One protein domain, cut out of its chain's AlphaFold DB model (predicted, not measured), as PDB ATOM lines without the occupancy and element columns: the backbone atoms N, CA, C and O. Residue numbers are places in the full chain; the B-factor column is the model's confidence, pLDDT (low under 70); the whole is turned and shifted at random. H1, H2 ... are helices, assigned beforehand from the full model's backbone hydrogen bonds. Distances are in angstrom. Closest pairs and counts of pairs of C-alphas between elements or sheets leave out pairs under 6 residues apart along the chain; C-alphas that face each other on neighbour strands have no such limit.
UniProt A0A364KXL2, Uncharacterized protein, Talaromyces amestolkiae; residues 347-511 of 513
ATOM      1  N   ASP A 347    -118.126  58.869  49.973       69.06
ATOM      2  CA  ASP A 347    -117.463  59.983  49.296       69.06
ATOM      3  C   ASP A 347    -117.287  59.698  47.792       69.06
ATOM      4  O   ASP A 347    -117.573  60.564  46.971       69.06
ATOM      5  N   ASP A 348    -116.912  58.467  47.405       69.00
ATOM      6  CA  ASP A 348    -116.863  58.054  45.992       69.00
ATOM      7  C   ASP A 348    -118.241  58.182  45.318       69.00
ATOM      8  O   ASP A 348    -118.344  58.676  44.194       69.00
ATOM      9  N   ILE A 349    -119.302  57.718  45.992       72.00
ATOM     10  CA  ILE A 349    -120.676  57.742  45.470       72.00
ATOM     11  C   ILE A 349    -121.140  59.183  45.266       72.00
ATOM     12  O   ILE A 349    -121.624  59.502  44.181       72.00
ATOM     13  N   ASP A 350    -120.962  60.045  46.265       70.25
ATOM     14  CA  ASP A 350    -121.344  61.453  46.180       70.25
ATOM     15  C   ASP A 350    -120.571  62.140  45.044       70.25
ATOM     16  O   ASP A 350    -121.176  62.799  44.198       70.25
ATOM     17  N   ASN A 351    -119.262  61.896  44.922       72.06
ATOM     18  CA  ASN A 351    -118.439  62.472  43.857       72.06
ATOM     19  C   ASN A 351    -118.904  62.039  42.446       72.06
ATOM     20  O   ASN A 351    -118.947  62.858  41.524       72.06
ATOM     21  N   PHE A 352    -119.342  60.783  42.266       73.25
ATOM     22  CA  PHE A 352    -119.974  60.331  41.014       73.25
ATOM     23  C   PHE A 352    -121.318  61.018  40.734       73.25
ATOM     24  O   PHE A 352    -121.614  61.324  39.578       73.25
ATOM     25  N   LEU A 353    -122.131  61.255  41.767       75.62
ATOM     26  CA  LEU A 353    -123.422  61.930  41.641       75.62
ATOM     27  C   LEU A 353    -123.253  63.410  41.241       75.62
ATOM     28  O   LEU A 353    -123.890  63.852  40.284       75.62
ATOM     29  N   TYR A 354    -122.347  64.148  41.893       74.62
ATOM     30  CA  TYR A 354    -122.008  65.526  41.510       74.62
ATOM     31  C   TYR A 354    -121.396  65.598  40.106       74.62
ATOM     32  O   TYR A 354    -121.819  66.417  39.295       74.62
ATOM     33  N   THR A 355    -120.475  64.690  39.760       75.38
ATOM     34  CA  THR A 355    -119.897  64.631  38.403       75.38
ATOM     35  C   THR A 355    -120.984  64.449  37.336       75.38
ATOM     36  O   THR A 355    -120.936  65.089  36.285       75.38
ATOM     37  N   ALA A 356    -121.996  63.615  37.598       73.81
ATOM     38  CA  ALA A 356    -123.120  63.449  36.681       73.81
ATOM     39  C   ALA A 356    -123.969  64.727  36.554       73.81
ATOM     40  O   ALA A 356    -124.358  65.085  35.443       73.81
ATOM     41  N   ALA A 357    -124.218  65.434  37.662       81.00
ATOM     42  CA  ALA A 357    -124.932  66.710  37.660       81.00
ATOM     43  C   ALA A 357    -124.169  67.833  36.934       81.00
ATOM     44  O   ALA A 357    -124.806  68.635  36.257       81.00
ATOM     45  N   ASN A 358    -122.833  67.853  36.990       79.19
ATOM     46  CA  ASN A 358    -122.013  68.826  36.261       79.19
ATOM     47  C   ASN A 358    -122.064  68.612  34.737       79.19
ATOM     48  O   ASN A 358    -122.236  69.562  33.974       79.19
ATOM     49  N   VAL A 359    -121.911  67.358  34.291       76.75
ATOM     50  CA  VAL A 359    -121.656  67.014  32.877       76.75
ATOM     51  C   VAL A 359    -122.923  67.002  32.007       76.75
ATOM     52  O   VAL A 359    -122.831  67.080  30.778       76.75
ATOM     53  N   ILE A 360    -124.125  66.929  32.590       83.38
ATOM     54  CA  ILE A 360    -125.357  67.037  31.796       83.38
ATOM     55  C   ILE A 360    -125.510  68.430  31.176       83.38
ATOM     56  O   ILE A 360    -125.307  69.453  31.817       83.38
ATOM     57  N   SER A 361    -125.941  68.483  29.913       83.69
ATOM     58  CA  SER A 361    -126.291  69.757  29.267       83.69
ATOM     59  C   SER A 361    -127.411  70.477  30.030       83.69
ATOM     60  O   SER A 361    -128.332  69.816  30.516       83.69
ATOM     61  N   GLY A 362    -127.419  71.814  30.040       83.94
ATOM     62  CA  GLY A 362    -128.439  72.617  30.727       83.94
ATOM     63  C   GLY A 362    -129.879  72.279  30.320       83.94
ATOM     64  O   GLY A 362    -130.805  72.371  31.117       83.94
ATOM     65  N   GLU A 363    -130.103  71.791  29.096       87.62
ATOM     66  CA  GLU A 363    -131.424  71.312  28.672       87.62
ATOM     67  C   GLU A 363    -131.863  69.999  29.336       87.62
ATOM     68  O   GLU A 363    -133.056  69.817  29.571       87.62
ATOM     69  N   ALA A 364    -130.930  69.095  29.634       86.50
ATOM     70  CA  ALA A 364    -131.204  67.910  30.440       86.50
ATOM     71  C   ALA A 364    -131.320  68.279  31.928       86.50
ATOM     72  O   ALA A 364    -132.235  67.804  32.594       86.50
ATOM     73  N   PHE A 365    -130.476  69.199  32.409       90.62
ATOM     74  CA  PHE A 365    -130.506  69.728  33.775       90.62
ATOM     75  C   PHE A 365    -131.870  70.343  34.140       90.62
ATOM     76  O   PHE A 365    -132.485  69.962  35.129       90.62
ATOM     77  N   ILE A 366    -132.423  71.213  33.285       92.56
ATOM     78  CA  ILE A 366    -133.740  71.854  33.497       92.56
ATOM     79  C   ILE A 366    -134.906  70.849  33.477       92.56
ATOM     80  O   ILE A 366    -136.000  71.156  33.953       92.56
ATOM     81  N   ARG A 367    -134.700  69.655  32.904       91.94
ATOM     82  CA  ARG A 367    -135.701  68.580  32.866       91.94
ATOM     83  C   ARG A 367    -135.653  67.666  34.089       91.94
ATOM     84  O   ARG A 367    -136.604  66.905  34.250       91.94
ATOM     85  N   LEU A 368    -134.608  67.739  34.923       91.38
ATOM     86  CA  LEU A 368    -134.584  67.038  36.209       91.38
ATOM     87  C   LEU A 368    -135.773  67.511  37.038       91.38
ATOM     88  O   LEU A 368    -135.980  68.716  37.189       91.38
ATOM     89  N   LYS A 369    -136.568  66.593  37.580       92.56
ATOM     90  CA  LYS A 369    -137.833  66.939  38.228       92.56
ATOM     91  C   LYS A 369    -137.682  67.940  39.391       92.56
ATOM     92  O   LYS A 369    -138.512  68.849  39.447       92.56
ATOM     93  N   PRO A 370    -136.675  67.859  40.288       89.31
ATOM     94  CA  PRO A 370    -136.476  68.877  41.322       89.31
ATOM     95  C   PRO A 370    -136.159  70.259  40.739       89.31
ATOM     96  O   PRO A 370    -136.792  71.232  41.134       89.31
ATOM     97  N   ILE A 371    -135.277  70.339  39.735       93.31
ATOM     98  CA  ILE A 371    -134.952  71.594  39.036       93.31
ATOM     99  C   ILE A 371    -136.173  72.161  38.319       93.31
ATOM    100  O   ILE A 371    -136.432  73.358  38.389       93.31
ATOM    101  N   HIS A 372    -136.948  71.313  37.646       92.81
ATOM    102  CA  HIS A 372    -138.160  71.733  36.959       92.81
ATOM    103  C   HIS A 372    -139.175  72.320  37.945       92.81
ATOM    104  O   HIS A 372    -139.659  73.427  37.724       92.81
ATOM    105  N   ASN A 373    -139.423  71.636  39.067       90.94
ATOM    106  CA  ASN A 373    -140.303  72.114  40.134       90.94
ATOM    107  C   ASN A 373    -139.802  73.432  40.752       90.94
ATOM    108  O   ASN A 373    -140.588  74.356  40.933       90.94
ATOM    109  N   LEU A 374    -138.503  73.538  41.054       92.06
ATOM    110  CA  LEU A 374    -137.855  74.754  41.559       92.06
ATOM    111  C   LEU A 374    -138.075  75.914  40.577       92.06
ATOM    112  O   LEU A 374    -138.643  76.944  40.941       92.06
ATOM    113  N   ILE A 375    -137.750  75.704  39.298       93.25
ATOM    114  CA  ILE A 375    -137.952  76.686  38.228       93.25
ATOM    115  C   ILE A 375    -139.440  76.992  38.000       93.25
ATOM    116  O   ILE A 375    -139.733  78.077  37.510       93.25
ATOM    117  N   GLU A 376    -140.390  76.115  38.338       91.38
ATOM    118  CA  GLU A 376    -141.837  76.401  38.302       91.38
ATOM    119  C   GLU A 376    -142.360  77.159  39.534       91.38
ATOM    120  O   GLU A 376    -143.315  77.927  39.401       91.38
ATOM    121  N   ASN A 377    -141.719  77.004  40.695       89.31
ATOM    122  CA  ASN A 377    -142.134  77.617  41.959       89.31
ATOM    123  C   ASN A 377    -141.555  79.024  42.186       89.31
ATOM    124  O   ASN A 377    -142.197  79.830  42.867       89.31
ATOM    125  N   LEU A 378    -140.400  79.352  41.587       86.75
ATOM    126  CA  LEU A 378    -139.830  80.708  41.626       86.75
ATOM    127  C   LEU A 378    -140.869  81.757  41.220       86.75
ATOM    128  O   LEU A 378    -141.602  81.567  40.246       86.75
ATOM    129  N   ASN A 379    -140.958  82.870  41.931       85.56
ATOM    130  CA  ASN A 379    -141.938  83.912  41.638       85.56
ATOM    131  C   ASN A 379    -141.410  85.287  42.045       85.56
ATOM    132  O   ASN A 379    -140.435  85.381  42.785       85.56
ATOM    133  N   GLY A 380    -142.030  86.342  41.512       81.38
ATOM    134  CA  GLY A 380    -141.724  87.727  41.857       81.38
ATOM    135  C   GLY A 380    -140.224  88.038  41.869       81.38
ATOM    136  O   GLY A 380    -139.554  87.932  40.839       81.38
ATOM    137  N   VAL A 381    -139.759  88.464  43.045       79.19
ATOM    138  CA  VAL A 381    -138.385  88.819  43.437       79.19
ATOM    139  C   VAL A 381    -137.387  87.767  42.929       79.19
ATOM    140  O   VAL A 381    -136.678  88.018  41.954       79.19
ATOM    141  N   ASP A 382    -137.408  86.558  43.481       78.69
ATOM    142  CA  ASP A 382    -136.353  85.550  43.277       78.69
ATOM    143  C   ASP A 382    -136.226  85.117  41.807       78.69
ATOM    144  O   ASP A 382    -135.128  84.949  41.274       78.69
ATOM    145  N   LEU A 383    -137.356  85.050  41.094       85.31
ATOM    146  CA  LEU A 383    -137.377  84.756  39.659       85.31
ATOM    147  C   LEU A 383    -136.661  85.832  38.819       85.31
ATOM    148  O   LEU A 383    -136.043  85.510  37.799       85.31
ATOM    149  N   LEU A 384    -136.754  87.103  39.220       83.62
ATOM    150  CA  LEU A 384    -136.064  88.213  38.565       83.62
ATOM    151  C   LEU A 384    -134.559  88.168  38.839       83.62
ATOM    152  O   LEU A 384    -133.784  88.346  37.899       83.62
ATOM    153  N   ASP A 385    -134.149  87.857  40.070       81.62
ATOM    154  CA  ASP A 385    -132.733  87.714  40.428       81.62
ATOM    155  C   ASP A 385    -132.055  86.552  39.693       81.62
ATOM    156  O   ASP A 385    -131.026  86.752  39.046       81.62
ATOM    157  N   ALA A 386    -132.664  85.361  39.707       83.94
ATOM    158  CA  ALA A 386    -132.161  84.195  38.983       83.94
ATOM    159  C   ALA A 386    -132.036  84.476  37.476       83.94
ATOM    160  O   ALA A 386    -131.039  84.121  36.841       83.94
ATOM    161  N   THR A 387    -133.017  85.180  36.894       89.62
ATOM    162  CA  THR A 387    -132.951  85.618  35.490       89.62
ATOM    163  C   THR A 387    -131.792  86.593  35.264       89.62
ATOM    164  O   THR A 387    -131.091  86.471  34.258       89.62
ATOM    165  N   TRP A 388    -131.550  87.523  36.193       85.31
ATOM    166  CA  TRP A 388    -130.447  88.477  36.091       85.31
ATOM    167  C   TRP A 388    -129.072  87.818  36.205       85.31
ATOM    168  O   TRP A 388    -128.251  88.037  35.315       85.31
ATOM    169  N   ARG A 389    -128.846  86.953  37.205       83.88
ATOM    170  CA  ARG A 389    -127.615  86.146  37.337       83.88
ATOM    171  C   ARG A 389    -127.293  85.409  36.034       83.88
ATOM    172  O   ARG A 389    -126.175  85.465  35.523       83.88
ATOM    173  N   CYS A 390    -128.307  84.782  35.434       88.56
ATOM    174  CA  CYS A 390    -128.160  84.059  34.173       88.56
ATOM    175  C   CYS A 390    -127.811  84.952  32.966       88.56
ATOM    176  O   CYS A 390    -127.207  84.460  32.010       88.56
ATOM    177  N   ILE A 391    -128.202  86.233  32.979       86.69
ATOM    178  CA  ILE A 391    -127.843  87.209  31.939       86.69
ATOM    179  C   ILE A 391    -126.443  87.779  32.176       86.69
ATOM    180  O   ILE A 391    -125.672  87.866  31.225       86.69
ATOM    181  N   GLU A 392    -126.096  88.152  33.410       84.69
ATOM    182  CA  GLU A 392    -124.768  88.684  33.747       84.69
ATOM    183  C   GLU A 392    -123.648  87.708  33.389       84.69
ATOM    184  O   GLU A 392    -122.591  88.133  32.939       84.69
ATOM    185  N   ASN A 393    -123.900  86.402  33.483       84.56
ATOM    186  CA  ASN A 393    -122.939  85.375  33.087       84.56
ATOM    187  C   ASN A 393    -122.624  85.336  31.569       84.56
ATOM    188  O   ASN A 393    -121.702  84.639  31.144       84.56
ATOM    189  N   TRP A 394    -123.359  86.083  30.735       85.19
ATOM    190  CA  TRP A 394    -122.964  86.345  29.347       85.19
ATOM    191  C   TRP A 394    -121.955  87.488  29.198       85.19
ATOM    192  O   TRP A 394    -121.301  87.556  28.159       85.19
ATOM    193  N   ASP A 395    -121.822  88.379  30.182       81.94
ATOM    194  CA  ASP A 395    -120.918  89.529  30.116       81.94
ATOM    195  C   ASP A 395    -119.458  89.048  30.004       81.94
ATOM    196  O   ASP A 395    -119.032  88.110  30.678       81.94
ATOM    197  N   GLY A 396    -118.701  89.623  29.068       74.19
ATOM    198  CA  GLY A 396    -117.350  89.173  28.718       74.19
ATOM    199  C   GLY A 396    -117.260  87.879  27.890       74.19
ATOM    200  O   GLY A 396    -116.171  87.546  27.422       74.19
ATOM    201  N   GLN A 397    -118.361  87.158  27.642       81.56
ATOM    202  CA  GLN A 397    -118.332  85.921  26.853       81.56
ATOM    203  C   GLN A 397    -118.221  86.200  25.350       81.56
ATOM    204  O   GLN A 397    -118.981  86.981  24.781       81.56
ATOM    205  N   SER A 398    -117.341  85.483  24.652       80.00
ATOM    206  CA  SER A 398    -117.211  85.562  23.190       80.00
ATOM    207  C   SER A 398    -117.544  84.220  22.514       80.00
ATOM    208  O   SER A 398    -116.643  83.563  21.981       80.00
ATOM    209  N   PRO A 399    -118.814  83.763  22.535       76.94
ATOM    210  CA  PRO A 399    -119.187  82.475  21.959       76.94
ATOM    211  C   PRO A 399    -118.931  82.444  20.446       76.94
ATOM    212  O   PRO A 399    -119.286  83.364  19.706       76.94
ATOM    213  N   ASN A 400    -118.345  81.347  19.961       79.12
ATOM    214  CA  ASN A 400    -118.067  81.162  18.537       79.12
ATOM    215  C   ASN A 400    -119.366  81.161  17.712       79.12
ATOM    216  O   ASN A 400    -120.345  80.529  18.106       79.12
ATOM    217  N   LEU A 401    -119.352  81.783  16.525       67.62
ATOM    218  CA  LEU A 401    -120.521  81.967  15.639       67.62
ATOM    219  C   LEU A 401    -121.340  80.693  15.354       67.62
ATOM    220  O   LEU A 401    -122.547  80.780  15.142       67.62
ATOM    221  N   TYR A 402    -120.697  79.524  15.344       70.00
ATOM    222  CA  TYR A 402    -121.326  78.229  15.051       70.00
ATOM    223  C   TYR A 402    -121.574  77.355  16.294       70.00
ATOM    224  O   TYR A 402    -122.085  76.242  16.161       70.00
ATOM    225  N   SER A 403    -121.222  77.838  17.490       82.31
ATOM    226  CA  SER A 403    -121.428  77.118  18.753       82.31
ATOM    227  C   SER A 403    -122.911  76.982  19.104       82.31
ATOM    228  O   SER A 403    -123.732  77.839  18.765       82.31
ATOM    229  N   ASP A 404    -123.260  75.931  19.846       82.25
ATOM    230  CA  ASP A 404    -124.611  75.796  20.399       82.25
ATOM    231  C   ASP A 404    -124.917  76.881  21.443       82.25
ATOM    232  O   ASP A 404    -126.060  77.329  21.527       82.25
ATOM    233  N   GLN A 405    -123.899  77.394  22.145       83.56
ATOM    234  CA  GLN A 405    -124.013  78.587  22.989       83.56
ATOM    235  C   GLN A 405    -124.494  79.808  22.191       83.56
ATOM    236  O   GLN A 405    -125.473  80.432  22.586       83.56
ATOM    237  N   MET A 406    -123.896  80.115  21.032       87.88
ATOM    238  CA  MET A 406    -124.358  81.224  20.182       87.88
ATOM    239  C   MET A 406    -125.807  81.021  19.708       87.88
ATOM    240  O   MET A 406    -126.590  81.968  19.712       87.88
ATOM    241  N   LYS A 407    -126.210  79.792  19.353       89.00
ATOM    242  CA  LYS A 407    -127.610  79.501  18.979       89.00
ATOM    243  C   LYS A 407    -128.578  79.794  20.134       89.00
ATOM    244  O   LYS A 407    -129.628  80.390  19.912       89.00
ATOM    245  N   ARG A 408    -128.220  79.398  21.361       89.19
ATOM    246  CA  ARG A 408    -129.043  79.580  22.571       89.19
ATOM    247  C   ARG A 408    -129.060  81.042  23.053       89.19
ATOM    248  O   ARG A 408    -130.113  81.540  23.454       89.19
ATOM    249  N   LEU A 409    -127.958  81.775  22.875       91.00
ATOM    250  CA  LEU A 409    -127.892  83.232  23.038       91.00
ATOM    251  C   LEU A 409    -128.822  83.959  22.057       91.00
ATOM    252  O   LEU A 409    -129.594  84.821  22.466       91.00
ATOM    253  N   LEU A 410    -128.793  83.598  20.769       91.00
ATOM    254  CA  LEU A 410    -129.665  84.206  19.760       91.00
ATOM    255  C   LEU A 410    -131.151  83.938  20.044       91.00
ATOM    256  O   LEU A 410    -131.936  84.877  19.981       91.00
ATOM    257  N   ALA A 411    -131.522  82.716  20.443       90.00
ATOM    258  CA  ALA A 411    -132.892  82.391  20.858       90.00
ATOM    259  C   ALA A 411    -133.341  83.182  22.107       90.00
ATOM    260  O   ALA A 411    -134.495  83.593  22.221       90.00
ATOM    261  N   THR A 412    -132.419  83.451  23.033       91.50
ATOM    262  CA  THR A 412    -132.675  84.289  24.215       91.50
ATOM    263  C   THR A 412    -132.906  85.756  23.829       91.50
ATOM    264  O   THR A 412    -133.834  86.390  24.332       91.50
ATOM    265  N   VAL A 413    -132.114  86.290  22.893       93.12
ATOM    266  CA  VAL A 413    -132.301  87.640  22.328       93.12
ATOM    267  C   VAL A 413    -133.610  87.746  21.540       93.12
ATOM    268  O   VAL A 413    -134.278  88.773  21.614       93.12
ATOM    269  N   GLU A 414    -133.994  86.701  20.807       91.81
ATOM    270  CA  GLU A 414    -135.272  86.619  20.088       91.81
ATOM    271  C   GLU A 414    -136.460  86.697  21.061       91.81
ATOM    272  O   GLU A 414    -137.310  87.567  20.905       91.81
ATOM    273  N   ASN A 415    -136.446  85.907  22.140       90.62
ATOM    274  CA  ASN A 415    -137.469  85.931  23.193       90.62
ATOM    275  C   ASN A 415    -137.585  87.308  23.892       90.62
ATOM    276  O   ASN A 415    -138.686  87.830  24.080       90.62
ATOM    277  N   LEU A 416    -136.451  87.948  24.210       91.81
ATOM    278  CA  LEU A 416    -136.430  89.333  24.706       91.81
ATOM    279  C   LEU A 416    -137.058  90.309  23.697       91.81
ATOM    280  O   LEU A 416    -137.860  91.163  24.074       91.81
ATOM    281  N   ASN A 417    -136.725  90.177  22.414       92.88
ATOM    282  CA  ASN A 417    -137.221  91.066  21.364       92.88
ATOM    283  C   ASN A 417    -138.709  90.876  21.060       92.88
ATOM    284  O   ASN A 417    -139.397  91.871  20.839       92.88
ATOM    285  N   ASP A 418    -139.228  89.650  21.118       91.12
ATOM    286  CA  ASP A 418    -140.664  89.374  21.017       91.12
ATOM    287  C   ASP A 418    -141.448  90.110  22.116       91.12
ATOM    288  O   ASP A 418    -142.526  90.657  21.862       91.12
ATOM    289  N   PHE A 419    -140.893  90.196  23.332       91.50
ATOM    290  CA  PHE A 419    -141.470  91.011  24.400       91.50
ATOM    291  C   PHE A 419    -141.335  92.517  24.130       91.50
ATOM    292  O   PHE A 419    -142.324  93.241  24.239       91.50
ATOM    293  N   VAL A 420    -140.148  92.998  23.746       92.25
ATOM    294  CA  VAL A 420    -139.906  94.426  23.468       92.25
ATOM    295  C   VAL A 420    -140.843  94.949  22.377       92.25
ATOM    296  O   VAL A 420    -141.551  95.931  22.594       92.25
ATOM    297  N   VAL A 421    -140.939  94.247  21.246       89.56
ATOM    298  CA  VAL A 421    -141.795  94.626  20.106       89.56
ATOM    299  C   VAL A 421    -143.284  94.643  20.474       89.56
ATOM    300  O   VAL A 421    -144.046  95.412  19.887       89.56
ATOM    301  N   THR A 422    -143.719  93.815  21.431       86.88
ATOM    302  CA  THR A 422    -145.136  93.727  21.825       86.88
ATOM    303  C   THR A 422    -145.526  94.635  22.992       86.88
ATOM    304  O   THR A 422    -146.680  95.056  23.052       86.88
ATOM    305  N   GLU A 423    -144.606  94.954  23.908       86.31
ATOM    306  CA  GLU A 423    -144.928  95.589  25.199       86.31
ATOM    307  C   GLU A 423    -144.034  96.800  25.562       86.31
ATOM    308  O   GLU A 423    -144.338  97.495  26.532       86.31
ATOM    309  N   CYS A 424    -142.954  97.082  24.815       84.00
ATOM    310  CA  CYS A 424    -141.987  98.164  25.091       84.00
ATOM    311  C   CYS A 424    -141.678  98.996  23.829       84.00
ATOM    312  O   CYS A 424    -140.568  98.968  23.303       84.00
ATOM    313  N   ALA A 425    -142.667  99.751  23.340       80.12
ATOM    314  CA  ALA A 425    -142.558 100.570  22.121       80.12
ATOM    315  C   ALA A 425    -141.514 101.714  22.185       80.12
ATOM    316  O   ALA A 425    -141.259 102.378  21.182       80.12
ATOM    317  N   ASP A 426    -140.960 101.957  23.368       87.50
ATOM    318  CA  ASP A 426    -139.933 102.934  23.724       87.50
ATOM    319  C   ASP A 426    -138.505 102.351  23.761       87.50
ATOM    320  O   ASP A 426    -137.547 103.115  23.853       87.50
ATOM    321  N   ILE A 427    -138.346 101.025  23.668       88.88
ATOM    322  CA  ILE A 427    -137.051 100.336  23.757       88.88
ATOM    323  C   ILE A 427    -136.681  99.748  22.388       88.88
ATOM    324  O   ILE A 427    -137.420  98.949  21.817       88.88
ATOM    325  N   ASP A 428    -135.504 100.101  21.864       91.31
ATOM    326  CA  ASP A 428    -134.992  99.514  20.618       91.31
ATOM    327  C   ASP A 428    -134.646  98.018  20.798       91.31
ATOM    328  O   ASP A 428    -134.081  97.648  21.832       91.31
ATOM    329  N   PRO A 429    -134.849  97.144  19.794       93.88
ATOM    330  CA  PRO A 429    -134.519  95.723  19.900       93.88
ATOM    331  C   PRO A 429    -133.079  95.436  20.362       93.88
ATOM    332  O   PRO A 429    -132.104  96.070  19.934       93.88
ATOM    333  N   PHE A 430    -132.934  94.441  21.232       92.75
ATOM    334  CA  PHE A 430    -131.655  93.935  21.704       92.75
ATOM    335  C   PHE A 430    -130.925  93.115  20.628       92.75
ATOM    336  O   PHE A 430    -131.512  92.565  19.694       92.75
ATOM    337  N   LYS A 431    -129.602  93.027  20.773       92.69
ATOM    338  CA  LYS A 431    -128.688  92.233  19.946       92.69
ATOM    339  C   LYS A 431    -127.805  91.415  20.884       92.69
ATOM    340  O   LYS A 431    -127.565  91.842  22.009       92.69
ATOM    341  N   HIS A 432    -127.270  90.288  20.412       89.62
ATOM    342  CA  HIS A 432    -126.416  89.398  21.216       89.62
ATOM    343  C   HIS A 432    -125.263  90.135  21.920       89.62
ATOM    344  O   HIS A 432    -125.045  89.920  23.106       89.62
ATOM    345  N   HIS A 433    -124.601  91.079  21.241       88.00
ATOM    346  CA  HIS A 433    -123.497  91.839  21.833       88.00
ATOM    347  C   HIS A 433    -123.928  92.845  22.909       88.00
ATOM    348  O   HIS A 433    -123.077  93.310  23.653       88.00
ATOM    349  N   HIS A 434    -125.219  93.187  23.031       89.31
ATOM    350  CA  HIS A 434    -125.670  93.970  24.184       89.31
ATOM    351  C   HIS A 434    -125.577  93.135  25.469       89.31
ATOM    352  O   HIS A 434    -125.163  93.658  26.494       89.31
ATOM    353  N   LEU A 435    -125.888  91.834  25.392       86.50
ATOM    354  CA  LEU A 435    -125.740  90.910  26.516       86.50
ATOM    355  C   LEU A 435    -124.258  90.602  26.772       86.50
ATOM    356  O   LEU A 435    -123.796  90.733  27.898       86.50
ATOM    357  N   THR A 436    -123.489  90.270  25.727       84.44
ATOM    358  CA  THR A 436    -122.102  89.805  25.911       84.44
ATOM    359  C   THR A 436    -121.059  90.889  26.183       84.44
ATOM    360  O   THR A 436    -119.917  90.572  26.497       84.44
ATOM    361  N   MET A 437    -121.417  92.164  26.026       80.56
ATOM    362  CA  MET A 437    -120.560  93.312  26.361       80.56
ATOM    363  C   MET A 437    -121.166  94.175  27.482       80.56
ATOM    364  O   MET A 437    -120.774  95.332  27.636       80.56
ATOM    365  N   GLY A 438    -122.185  93.672  28.188       78.88
ATOM    366  CA  GLY A 438    -122.793  94.377  29.315       78.88
ATOM    367  C   GLY A 438    -123.409  95.737  28.960       78.88
ATOM    368  O   GLY A 438    -123.398  96.656  29.778       78.88
ATOM    369  N   LEU A 439    -123.932  95.907  27.743       79.88
ATOM    370  CA  LEU A 439    -124.478  97.178  27.259       79.88
ATOM    371  C   LEU A 439    -125.987  97.276  27.515       79.88
ATOM    372  O   LEU A 439    -126.694  96.274  27.587       79.88
ATOM    373  N   ARG A 440    -126.504  98.511  27.581       86.25
ATOM    374  CA  ARG A 440    -127.947  98.806  27.720       86.25
ATOM    375  C   ARG A 440    -128.600  98.171  28.970       86.25
ATOM    376  O   ARG A 440    -129.803  97.923  28.971       86.25
ATOM    377  N   LYS A 441    -127.831  97.956  30.056       83.19
ATOM    378  CA  LYS A 441    -128.301  97.300  31.301       83.19
ATOM    379  C   LYS A 441    -129.576  97.938  31.888       83.19
ATOM    380  O   LYS A 441    -130.466  97.198  32.285       83.19
ATOM    381  N   LYS A 442    -129.715  99.276  31.858       81.06
ATOM    382  CA  LYS A 442    -130.931  99.994  32.313       81.06
ATOM    383  C   LYS A 442    -132.188  99.587  31.535       81.06
ATOM    384  O   LYS A 442    -133.200  99.237  32.123       81.06
ATOM    385  N   GLU A 443    -132.119  99.591  30.209       87.31
ATOM    386  CA  GLU A 443    -133.264  99.251  29.354       87.31
ATOM    387  C   GLU A 443    -133.611  97.759  29.444       87.31
ATOM    388  O   GLU A 443    -134.776  97.376  29.350       87.31
ATOM    389  N   LEU A 444    -132.607  96.904  29.665       87.06
ATOM    390  CA  LEU A 444    -132.821  95.484  29.922       87.06
ATOM    391  C   LEU A 444    -133.490  95.252  31.288       87.06
ATOM    392  O   LEU A 444    -134.438  94.477  31.357       87.06
ATOM    393  N   ASP A 445    -133.095  95.980  32.335       84.25
ATOM    394  CA  ASP A 445    -133.766  95.962  33.646       84.25
ATOM    395  C   ASP A 445    -135.229  96.408  33.543       84.25
ATOM    396  O   ASP A 445    -136.140  95.695  33.963       84.25
ATOM    397  N   GLU A 446    -135.478  97.538  32.879       85.31
ATOM    398  CA  GLU A 446    -136.835  98.003  32.599       85.31
ATOM    399  C   GLU A 446    -137.654  96.963  31.820       85.31
ATOM    400  O   GLU A 446    -138.833  96.760  32.117       85.31
ATOM    401  N   THR A 447    -137.036  96.262  30.863       90.06
ATOM    402  CA  THR A 447    -137.673  95.176  30.105       90.06
ATOM    403  C   THR A 447    -138.048  94.008  31.021       90.06
ATOM    404  O   THR A 447    -139.204  93.582  31.017       90.06
ATOM    405  N   LEU A 448    -137.126  93.517  31.857       88.50
ATOM    406  CA  LEU A 448    -137.368  92.385  32.761       88.50
ATOM    407  C   LEU A 448    -138.414  92.717  33.838       88.50
ATOM    408  O   LEU A 448    -139.326  91.923  34.077       88.50
ATOM    409  N   GLN A 449    -138.374  93.921  34.416       84.00
ATOM    410  CA  GLN A 449    -139.410  94.395  35.341       84.00
ATOM    411  C   GLN A 449    -140.785  94.509  34.663       84.00
ATOM    412  O   GLN A 449    -141.814  94.230  35.285       84.00
ATOM    413  N   ARG A 450    -140.845  94.917  33.386       87.94
ATOM    414  CA  ARG A 450    -142.095  94.913  32.604       87.94
ATOM    415  C   ARG A 450    -142.564  93.480  32.316       87.94
ATOM    416  O   ARG A 450    -143.768  93.238  32.402       87.94
ATOM    417  N   MET A 451    -141.662  92.530  32.045       88.81
ATOM    418  CA  MET A 451    -141.993  91.102  31.882       88.81
ATOM    419  C   MET A 451    -142.619  90.527  33.155       88.81
ATOM    420  O   MET A 451    -143.714  89.973  33.086       88.81
ATOM    421  N   GLN A 452    -141.980  90.736  34.309       85.56
ATOM    422  CA  GLN A 452    -142.478  90.340  35.631       85.56
ATOM    423  C   GLN A 452    -143.889  90.903  35.890       85.56
ATOM    424  O   GLN A 452    -144.832  90.154  36.130       85.56
ATOM    425  N   LYS A 453    -144.089  92.220  35.704       85.12
ATOM    426  CA  LYS A 453    -145.397  92.894  35.873       85.12
ATOM    427  C   LYS A 453    -146.494  92.392  34.925       85.12
ATOM    428  O   LYS A 453    -147.675  92.518  35.243       85.12
ATOM    429  N   LYS A 454    -146.134  91.853  33.755       85.88
ATOM    430  CA  LYS A 454    -147.067  91.218  32.799       85.88
ATOM    431  C   LYS A 454    -147.342  89.745  33.128       85.88
ATOM    432  O   LYS A 454    -148.314  89.186  32.615       85.88
ATOM    433  N   GLY A 455    -146.517  89.138  33.976       82.56
ATOM    434  CA  GLY A 455    -146.696  87.814  34.552       82.56
ATOM    435  C   GLY A 455    -145.414  86.985  34.513       82.56
ATOM    436  O   GLY A 455    -144.856  86.743  33.440       82.56
ATOM    437  N   ASP A 456    -145.039  86.460  35.679       81.88
ATOM    438  CA  ASP A 456    -143.872  85.607  35.944       81.88
ATOM    439  C   ASP A 456    -143.645  84.493  34.913       81.88
ATOM    440  O   ASP A 456    -142.507  84.143  34.624       81.88
ATOM    441  N   TRP A 457    -144.699  83.967  34.282       87.38
ATOM    442  CA  TRP A 457    -144.580  82.951  33.232       87.38
ATOM    443  C   TRP A 457    -143.686  83.380  32.053       87.38
ATOM    444  O   TRP A 457    -142.970  82.537  31.517       87.38
ATOM    445  N   ARG A 458    -143.669  84.667  31.655       87.25
ATOM    446  CA  ARG A 458    -142.765  85.144  30.586       87.25
ATOM    447  C   ARG A 458    -141.311  85.133  31.052       87.25
ATOM    448  O   ARG A 458    -140.432  84.682  30.323       87.25
ATOM    449  N   LEU A 459    -141.080  85.596  32.278       89.00
ATOM    450  CA  LEU A 459    -139.763  85.648  32.907       89.00
ATOM    451  C   LEU A 459    -139.208  84.231  33.148       89.00
ATOM    452  O   LEU A 459    -138.054  83.959  32.845       89.00
ATOM    453  N   ARG A 460    -140.071  83.285  33.538       93.25
ATOM    454  CA  ARG A 460    -139.759  81.855  33.678       93.25
ATOM    455  C   ARG A 460    -139.335  81.203  32.356       93.25
ATOM    456  O   ARG A 460    -138.378  80.434  32.339       93.25
ATOM    457  N   ILE A 461    -140.000  81.521  31.239       91.75
ATOM    458  CA  ILE A 461    -139.585  81.041  29.905       91.75
ATOM    459  C   ILE A 461    -138.217  81.629  29.522       91.75
ATOM    460  O   ILE A 461    -137.385  80.917  28.958       91.75
ATOM    461  N   LEU A 462    -137.960  82.901  29.846       93.31
ATOM    462  CA  LEU A 462    -136.660  83.529  29.609       93.31
ATOM    463  C   LEU A 462    -135.546  82.882  30.449       93.31
ATOM    464  O   LEU A 462    -134.524  82.500  29.882       93.31
ATOM    465  N   LEU A 463    -135.767  82.660  31.750       94.25
ATOM    466  CA  LEU A 463    -134.848  81.933  32.635       94.25
ATOM    467  C   LEU A 463    -134.522  80.534  32.086       94.25
ATOM    468  O   LEU A 463    -133.356  80.166  31.972       94.25
ATOM    469  N   GLN A 464    -135.536  79.774  31.656       93.62
ATOM    470  CA  GLN A 464    -135.323  78.467  31.023       93.62
ATOM    471  C   GLN A 464    -134.535  78.558  29.705       93.62
ATOM    472  O   GLN A 464    -133.774  77.645  29.394       93.62
ATOM    473  N   SER A 465    -134.706  79.624  28.917       91.44
ATOM    474  CA  SER A 465    -133.916  79.868  27.698       91.44
ATOM    475  C   SER A 465    -132.451  80.175  28.020       91.44
ATOM    476  O   SER A 465    -131.553  79.673  27.347       91.44
ATOM    477  N   LEU A 466    -132.209  80.958  29.072       92.69
ATOM    478  CA  LEU A 466    -130.872  81.318  29.527       92.69
ATOM    479  C   LEU A 466    -130.122  80.105  30.083       92.69
ATOM    480  O   LEU A 466    -129.073  79.762  29.544       92.69
ATOM    481  N   LEU A 467    -130.687  79.415  31.082       92.94
ATOM    482  CA  LEU A 467    -130.091  78.231  31.720       92.94
ATOM    483  C   LEU A 467    -129.747  77.135  30.703       92.94
ATOM    484  O   LEU A 467    -128.703  76.498  30.789       92.94
ATOM    485  N   ARG A 468    -130.573  76.967  29.659       91.50
ATOM    486  CA  ARG A 468    -130.310  76.028  28.554       91.50
ATOM    487  C   ARG A 468    -128.950  76.230  27.891       91.50
ATOM    488  O   ARG A 468    -128.488  75.298  27.241       91.50
ATOM    489  N   SER A 469    -128.369  77.424  27.968       88.00
ATOM    490  CA  SER A 469    -127.114  77.800  27.306       88.00
ATOM    491  C   SER A 469    -125.863  77.240  27.980       88.00
ATOM    492  O   SER A 469    -124.790  77.270  27.379       88.00
ATOM    493  N   TRP A 470    -126.012  76.739  29.201       88.31
ATOM    494  CA  TRP A 470    -124.927  76.346  30.083       88.31
ATOM    495  C   TRP A 470    -124.870  74.822  30.261       88.31
ATOM    496  O   TRP A 470    -125.751  74.089  29.800       88.31
ATOM    497  N   ASP A 471    -123.806  74.333  30.886       84.44
ATOM    498  CA  ASP A 471    -123.730  72.977  31.431       84.44
ATOM    499  C   ASP A 471    -124.402  72.918  32.814       84.44
ATOM    500  O   ASP A 471    -124.838  73.935  33.361       84.44
ATOM    501  N   GLY A 472    -124.564  71.711  33.356       80.44
ATOM    502  CA  GLY A 472    -125.201  71.496  34.650       80.44
ATOM    503  C   GLY A 472    -124.410  72.100  35.811       80.44
ATOM    504  O   GLY A 472    -125.021  72.621  36.738       80.44
ATOM    505  N   GLU A 473    -123.077  72.136  35.716       83.00
ATOM    506  CA  GLU A 473    -122.199  72.809  36.684       83.00
ATOM    507  C   GLU A 473    -122.556  74.293  36.798       83.00
ATOM    508  O   GLU A 473    -122.935  74.775  37.869       83.00
ATOM    509  N   LYS A 474    -122.555  75.008  35.669       83.19
ATOM    510  CA  LYS A 474    -122.883  76.431  35.661       83.19
ATOM    511  C   LYS A 474    -124.373  76.692  35.900       83.19
ATOM    512  O   LYS A 474    -124.721  77.754  36.406       83.19
ATOM    513  N   CYS A 475    -125.267  75.736  35.624       87.44
ATOM    514  CA  CYS A 475    -126.668  75.821  36.052       87.44
ATOM    515  C   CYS A 475    -126.833  75.704  37.576       87.44
ATOM    516  O   CYS A 475    -127.677  76.407  38.128       87.44
ATOM    517  N   MET A 476    -126.046  74.860  38.254       83.38
ATOM    518  CA  MET A 476    -126.042  74.775  39.721       83.38
ATOM    519  C   MET A 476    -125.453  76.030  40.363       83.38
ATOM    520  O   MET A 476    -126.003  76.501  41.350       83.38
ATOM    521  N   GLU A 477    -124.404  76.614  39.781       82.50
ATOM    522  CA  GLU A 477    -123.881  77.914  40.227       82.50
ATOM    523  C   GLU A 477    -124.928  79.030  40.052       82.50
ATOM    524  O   GLU A 477    -125.179  79.811  40.962       82.50
ATOM    525  N   LEU A 478    -125.602  79.082  38.897       80.62
ATOM    526  CA  LEU A 478    -126.613  80.102  38.605       80.62
ATOM    527  C   LEU A 478    -127.902  79.963  39.427       80.62
ATOM    528  O   LEU A 478    -128.624  80.951  39.550       80.62
ATOM    529  N   LEU A 479    -128.183  78.781  39.980       84.94
ATOM    530  CA  LEU A 479    -129.334  78.480  40.844       84.94
ATOM    531  C   LEU A 479    -128.919  78.138  42.287       84.94
ATOM    532  O   LEU A 479    -129.688  77.511  43.017       84.94
ATOM    533  N   SER A 480    -127.701  78.504  42.701       78.44
ATOM    534  CA  SER A 480    -127.120  78.108  43.993       78.44
ATOM    535  C   SER A 480    -128.023  78.455  45.174       78.44
ATOM    536  O   SER A 480    -128.200  77.639  46.072       78.44
ATOM    537  N   ASN A 481    -128.638  79.635  45.133       72.50
ATOM    538  CA  ASN A 481    -129.493  80.186  46.182       72.50
ATOM    539  C   ASN A 481    -130.786  79.380  46.339       72.50
ATOM    540  O   ASN A 481    -131.184  79.003  47.436       72.50
ATOM    541  N   GLU A 482    -131.416  79.059  45.216       82.62
ATOM    542  CA  GLU A 482    -132.642  78.277  45.170       82.62
ATOM    543  C   GLU A 482    -132.397  76.805  45.544       82.62
ATOM    544  O   GLU A 482    -133.266  76.139  46.107       82.62
ATOM    545  N   LEU A 483    -131.203  76.291  45.237       78.31
ATOM    546  CA  LEU A 483    -130.757  74.953  45.627       78.31
ATOM    547  C   LEU A 483    -130.388  74.879  47.116       78.31
ATOM    548  O   LEU A 483    -130.671  73.867  47.753       78.31
ATOM    549  N   LEU A 484    -129.825  75.951  47.676       71.50
ATOM    550  CA  LEU A 484    -129.554  76.133  49.107       71.50
ATOM    551  C   LEU A 484    -130.828  76.069  49.959       71.50
ATOM    552  O   LEU A 484    -130.820  75.478  51.037       71.50
ATOM    553  N   GLU A 485    -131.925  76.650  49.470       71.06
ATOM    554  CA  GLU A 485    -133.231  76.617  50.142       71.06
ATOM    555  C   GLU A 485    -133.999  75.297  49.940       71.06
ATOM    556  O   GLU A 485    -134.975  75.031  50.649       71.06
ATOM    557  N   SER A 486    -133.578  74.457  48.985       71.56
ATOM    558  CA  SER A 486    -134.240  73.179  48.703       71.56
ATOM    559  C   SER A 486    -134.082  72.178  49.853       71.56
ATOM    560  O   SER A 486    -133.103  72.190  50.604       71.56
ATOM    561  N   ALA A 487    -135.052  71.275  50.019       73.69
ATOM    562  CA  ALA A 487    -134.922  70.245  51.045       73.69
ATOM    563  C   ALA A 487    -133.749  69.299  50.700       73.69
ATOM    564  O   ALA A 487    -133.612  68.925  49.534       73.69
ATOM    565  N   PRO A 488    -132.956  68.809  51.676       72.69
ATOM    566  CA  PRO A 488    -131.844  67.894  51.395       72.69
ATOM    567  C   PRO A 488    -132.265  66.651  50.596       72.69
ATOM    568  O   PRO A 488    -131.568  66.239  49.677       72.69
ATOM    569  N   ASP A 489    -133.460  66.113  50.873       75.50
ATOM    570  CA  ASP A 489    -134.043  65.013  50.097       75.50
ATOM    571  C   ASP A 489    -134.305  65.402  48.623       75.50
ATOM    572  O   ASP A 489    -134.206  64.557  47.738       75.50
ATOM    573  N   GLU A 490    -134.670  66.650  48.318       75.00
ATOM    574  CA  GLU A 490    -134.903  67.126  46.942       75.00
ATOM    575  C   GLU A 490    -133.590  67.310  46.177       75.00
ATOM    576  O   GLU A 490    -133.512  66.923  45.008       75.00
ATOM    577  N   PHE A 491    -132.552  67.806  46.851       77.00
ATOM    578  CA  PHE A 491    -131.202  67.918  46.307       77.00
ATOM    579  C   PHE A 491    -130.568  66.537  46.041       77.00
ATOM    580  O   PHE A 491    -130.076  66.275  44.943       77.00
ATOM    581  N   ASP A 492    -130.685  65.594  46.980       76.00
ATOM    582  CA  ASP A 492    -130.247  64.202  46.786       76.00
ATOM    583  C   ASP A 492    -131.007  63.516  45.633       76.00
ATOM    584  O   ASP A 492    -130.427  62.753  44.853       76.00
ATOM    585  N   ASN A 493    -132.310  63.795  45.489       82.31
ATOM    586  CA  ASN A 493    -133.105  63.304  44.360       82.31
ATOM    587  C   ASN A 493    -132.656  63.925  43.027       82.31
ATOM    588  O   ASN A 493    -132.629  63.214  42.026       82.31
ATOM    589  N   MET A 494    -132.277  65.209  42.999       88.50
ATOM    590  CA  MET A 494    -131.744  65.878  41.805       88.50
ATOM    591  C   MET A 494    -130.455  65.205  41.340       88.50
ATOM    592  O   MET A 494    -130.331  64.847  40.170       88.50
ATOM    593  N   LEU A 495    -129.518  65.000  42.267       83.25
ATOM    594  CA  LEU A 495    -128.246  64.333  42.010       83.25
ATOM    595  C   LEU A 495    -128.442  62.889  41.516       83.25
ATOM    596  O   LEU A 495    -127.803  62.461  40.552       83.25
ATOM    597  N   GLN A 496    -129.367  62.140  42.125       82.50
ATOM    598  CA  GLN A 496    -129.707  60.784  41.687       82.50
ATOM    599  C   GLN A 496    -130.363  60.766  40.296       82.50
ATOM    600  O   GLN A 496    -130.046  59.892  39.492       82.50
ATOM    601  N   GLU A 497    -131.242  61.721  39.985       86.38
ATOM    602  CA  GLU A 497    -131.883  61.829  38.670       86.38
ATOM    603  C   GLU A 497    -130.878  62.247  37.583       86.38
ATOM    604  O   GLU A 497    -130.905  61.698  36.483       86.38
ATOM    605  N   ALA A 498    -129.929  63.138  37.895       84.88
ATOM    606  CA  ALA A 498    -128.826  63.490  37.001       84.88
ATOM    607  C   ALA A 498    -127.956  62.269  36.661       84.88
ATOM    608  O   ALA A 498    -127.657  62.018  35.491       84.88
ATOM    609  N   PHE A 499    -127.612  61.465  37.671       83.50
ATOM    610  CA  PHE A 499    -126.905  60.200  37.484       83.50
ATOM    611  C   PHE A 499    -127.704  59.217  36.618       83.50
ATOM    612  O   PHE A 499    -127.163  58.667  35.658       83.50
ATOM    613  N   ASP A 500    -128.996  59.038  36.895       83.75
ATOM    614  CA  ASP A 500    -129.864  58.152  36.117       83.75
ATOM    615  C   ASP A 500    -130.022  58.632  34.656       83.75
ATOM    616  O   ASP A 500    -130.116  57.803  33.749       83.75
ATOM    617  N   VAL A 501    -129.980  59.946  34.391       83.25
ATOM    618  CA  VAL A 501    -129.941  60.514  33.030       83.25
ATOM    619  C   VAL A 501    -128.627  60.164  32.325       83.25
ATOM    620  O   VAL A 501    -128.668  59.608  31.223       83.25
ATOM    621  N   VAL A 502    -127.471  60.435  32.944       80.00
ATOM    622  CA  VAL A 502    -126.142  60.143  32.364       80.00
ATOM    623  C   VAL A 502    -125.981  58.652  32.072       80.00
ATOM    624  O   VAL A 502    -125.580  58.290  30.966       80.00
ATOM    625  N   TYR A 503    -126.350  57.792  33.023       73.12
ATOM    626  CA  TYR A 503    -126.165  56.339  32.948       73.12
ATOM    627  C   TYR A 503    -127.381  55.568  32.413       73.12
ATOM    628  O   TYR A 503    -127.403  54.335  32.480       73.12
ATOM    629  N   SER A 504    -128.375  56.261  31.849       69.81
ATOM    630  CA  SER A 504    -129.485  55.627  31.134       69.81
ATOM    631  C   SER A 504    -128.979  54.778  29.959       69.81
ATOM    632  O   SER A 504    -128.052  55.170  29.246       69.81
ATOM    633  N   ASP A 505    -129.616  53.623  29.717       47.88
ATOM    634  CA  ASP A 505    -129.211  52.673  28.662       47.88
ATOM    635  C   ASP A 505    -129.111  53.323  27.264       47.88
ATOM    636  O   ASP A 505    -128.349  52.860  26.421       47.88
ATOM    637  N   SER A 506    -129.831  54.425  27.024       48.09
ATOM    638  CA  SER A 506    -129.732  55.259  25.819       48.09
ATOM    639  C   SER A 506    -128.331  55.839  25.576       48.09
ATOM    640  O   SER A 506    -127.826  55.739  24.463       48.09
ATOM    641  N   ASN A 507    -127.675  56.396  26.599       46.19
ATOM    642  CA  ASN A 507    -126.369  57.058  26.443       46.19
ATOM    643  C   ASN A 507    -125.195  56.059  26.414       46.19
ATOM    644  O   ASN A 507    -124.118  56.349  25.888       46.19
ATOM    645  N   LEU A 508    -125.406  54.853  26.952       42.16
ATOM    646  CA  LEU A 508    -124.432  53.756  26.931       42.16
ATOM    647  C   LEU A 508    -124.352  53.028  25.577       42.16
ATOM    648  O   LEU A 508    -123.383  52.310  25.336       42.16
ATOM    649  N   VAL A 509    -125.344  53.196  24.696       39.22
ATOM    650  CA  VAL A 509    -125.347  52.594  23.349       39.22
ATOM    651  C   VAL A 509    -124.568  53.444  22.338       39.22
ATOM    652  O   VAL A 509    -123.874  52.884  21.491       39.22
ATOM    653  N   ASP A 510    -124.604  54.773  22.459       39.03
ATOM    654  CA  ASP A 510    -123.939  55.691  21.517       39.03
ATOM    655  C   ASP A 510    -122.420  55.838  21.751       39.03
ATOM    656  O   ASP A 510    -121.713  56.409  20.923       39.03
ATOM    657  N   THR A 511    -121.890  55.293  22.852       35.41
ATOM    658  CA  THR A 511    -120.452  55.323  23.195       35.41
ATOM    659  C   THR A 511    -119.699  54.029  22.853       35.41
ATOM    660  O   THR A 511    -118.514  53.906  23.169       35.41
TER     661      THR A 511
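AT A GLANCE: This is residues 347 to 511 of the 513 residues of an uncharacterized protein of Talaromyces amestolkiae (UniProt A0A364KXL2). Helices form a body of two groups joined end to end: at one end H4, H5 and H7 pack round H8, while at the other H1 crosses H11 and H3 packs on H11, with H9 between the groups. Residues 504 to 511, with H12, stick out at the H11 end. The printed part has 165 residues with twelve named helices, H1 to H12 in chain order, and no named strand: the class is all helix. It is compact, with a radius of gyration of the C-alphas of 16.8 A, and only just elongated, spanning 54 by 36 by 24 A.

HOW THE PARTS SIT: H1, residues 347 to 359, touches H11, residues 488 to 502, with residues 352 to 357 alone, at a steep tilt of 66 degrees, the same way; the closest C-alphas, of Ala 356 and Phe 499, are 5.1 A apart. H9, residues 472 to 478, touches H1 about perpendicular, at 83 degrees, the closest C-alphas being those of Asn 358 and Glu 473, 4.0 A. H2, residues 362 to 365, touches H9, the closest C-alphas being those of Gly 362 and Gly 472, 5.2 A. H3, residues 369 to 377, touches H11 at Pro 370 and Met 494, the closest C-alphas, 5.6 A. The hub is H8, residues 456 to 467, touching four helices. H4, residues 380 to 392, runs the same way as H8 at a shallow tilt of 28 degrees; the closest C-alphas, of Thr 387 and Leu 463, are 5.0 A apart. H5, residues 404 to 423, touches H8 at a shallow tilt of 20 degrees, opposite ways, with residues 408 to 416 alone; the closest C-alphas, of Thr 412 and Ser 465, are 5.8 A apart. H6, residues 432 to 436, only just touches H5, with 3 pairs of C-alphas within 8 A, the closest those of Val 413 and His 432, 6.2 A. H7, residues 441 to 454, touches H8 at a steep tilt of 48 degrees, the closest C-alphas being those of Met 451 and Leu 459, 6.0 A. H10, residues 480 to 484, and H4 are near each other. H12, residues 505 to 509, and H11 meet only through their link. Every O i to N i+4 pair is within hydrogen-bond range in the helices other than H2, which is too short for one.

IN THESE COORDINATES: H1 begins at C-alpha 347 (-117.463, 59.983, 49.296) and is 18.3 A long. H4 measures 18.8 A, H5 28.8 A, H7 19.8 A, H8 16.2 A and H11 21.3 A. H12 ends at C-alpha 509 (-125.347, 52.594, 23.349).

THE WHOLE: The C-alphas farthest apart, of Asp 348 and Asp 426, are 55.2 A apart. The printed part has no cut, and the link from H4 to H5 is long, at 11 residues. Mean pLDDT of the printed part is 82.6; residues 347 to 348, 401 and 504 to 511 are under 70.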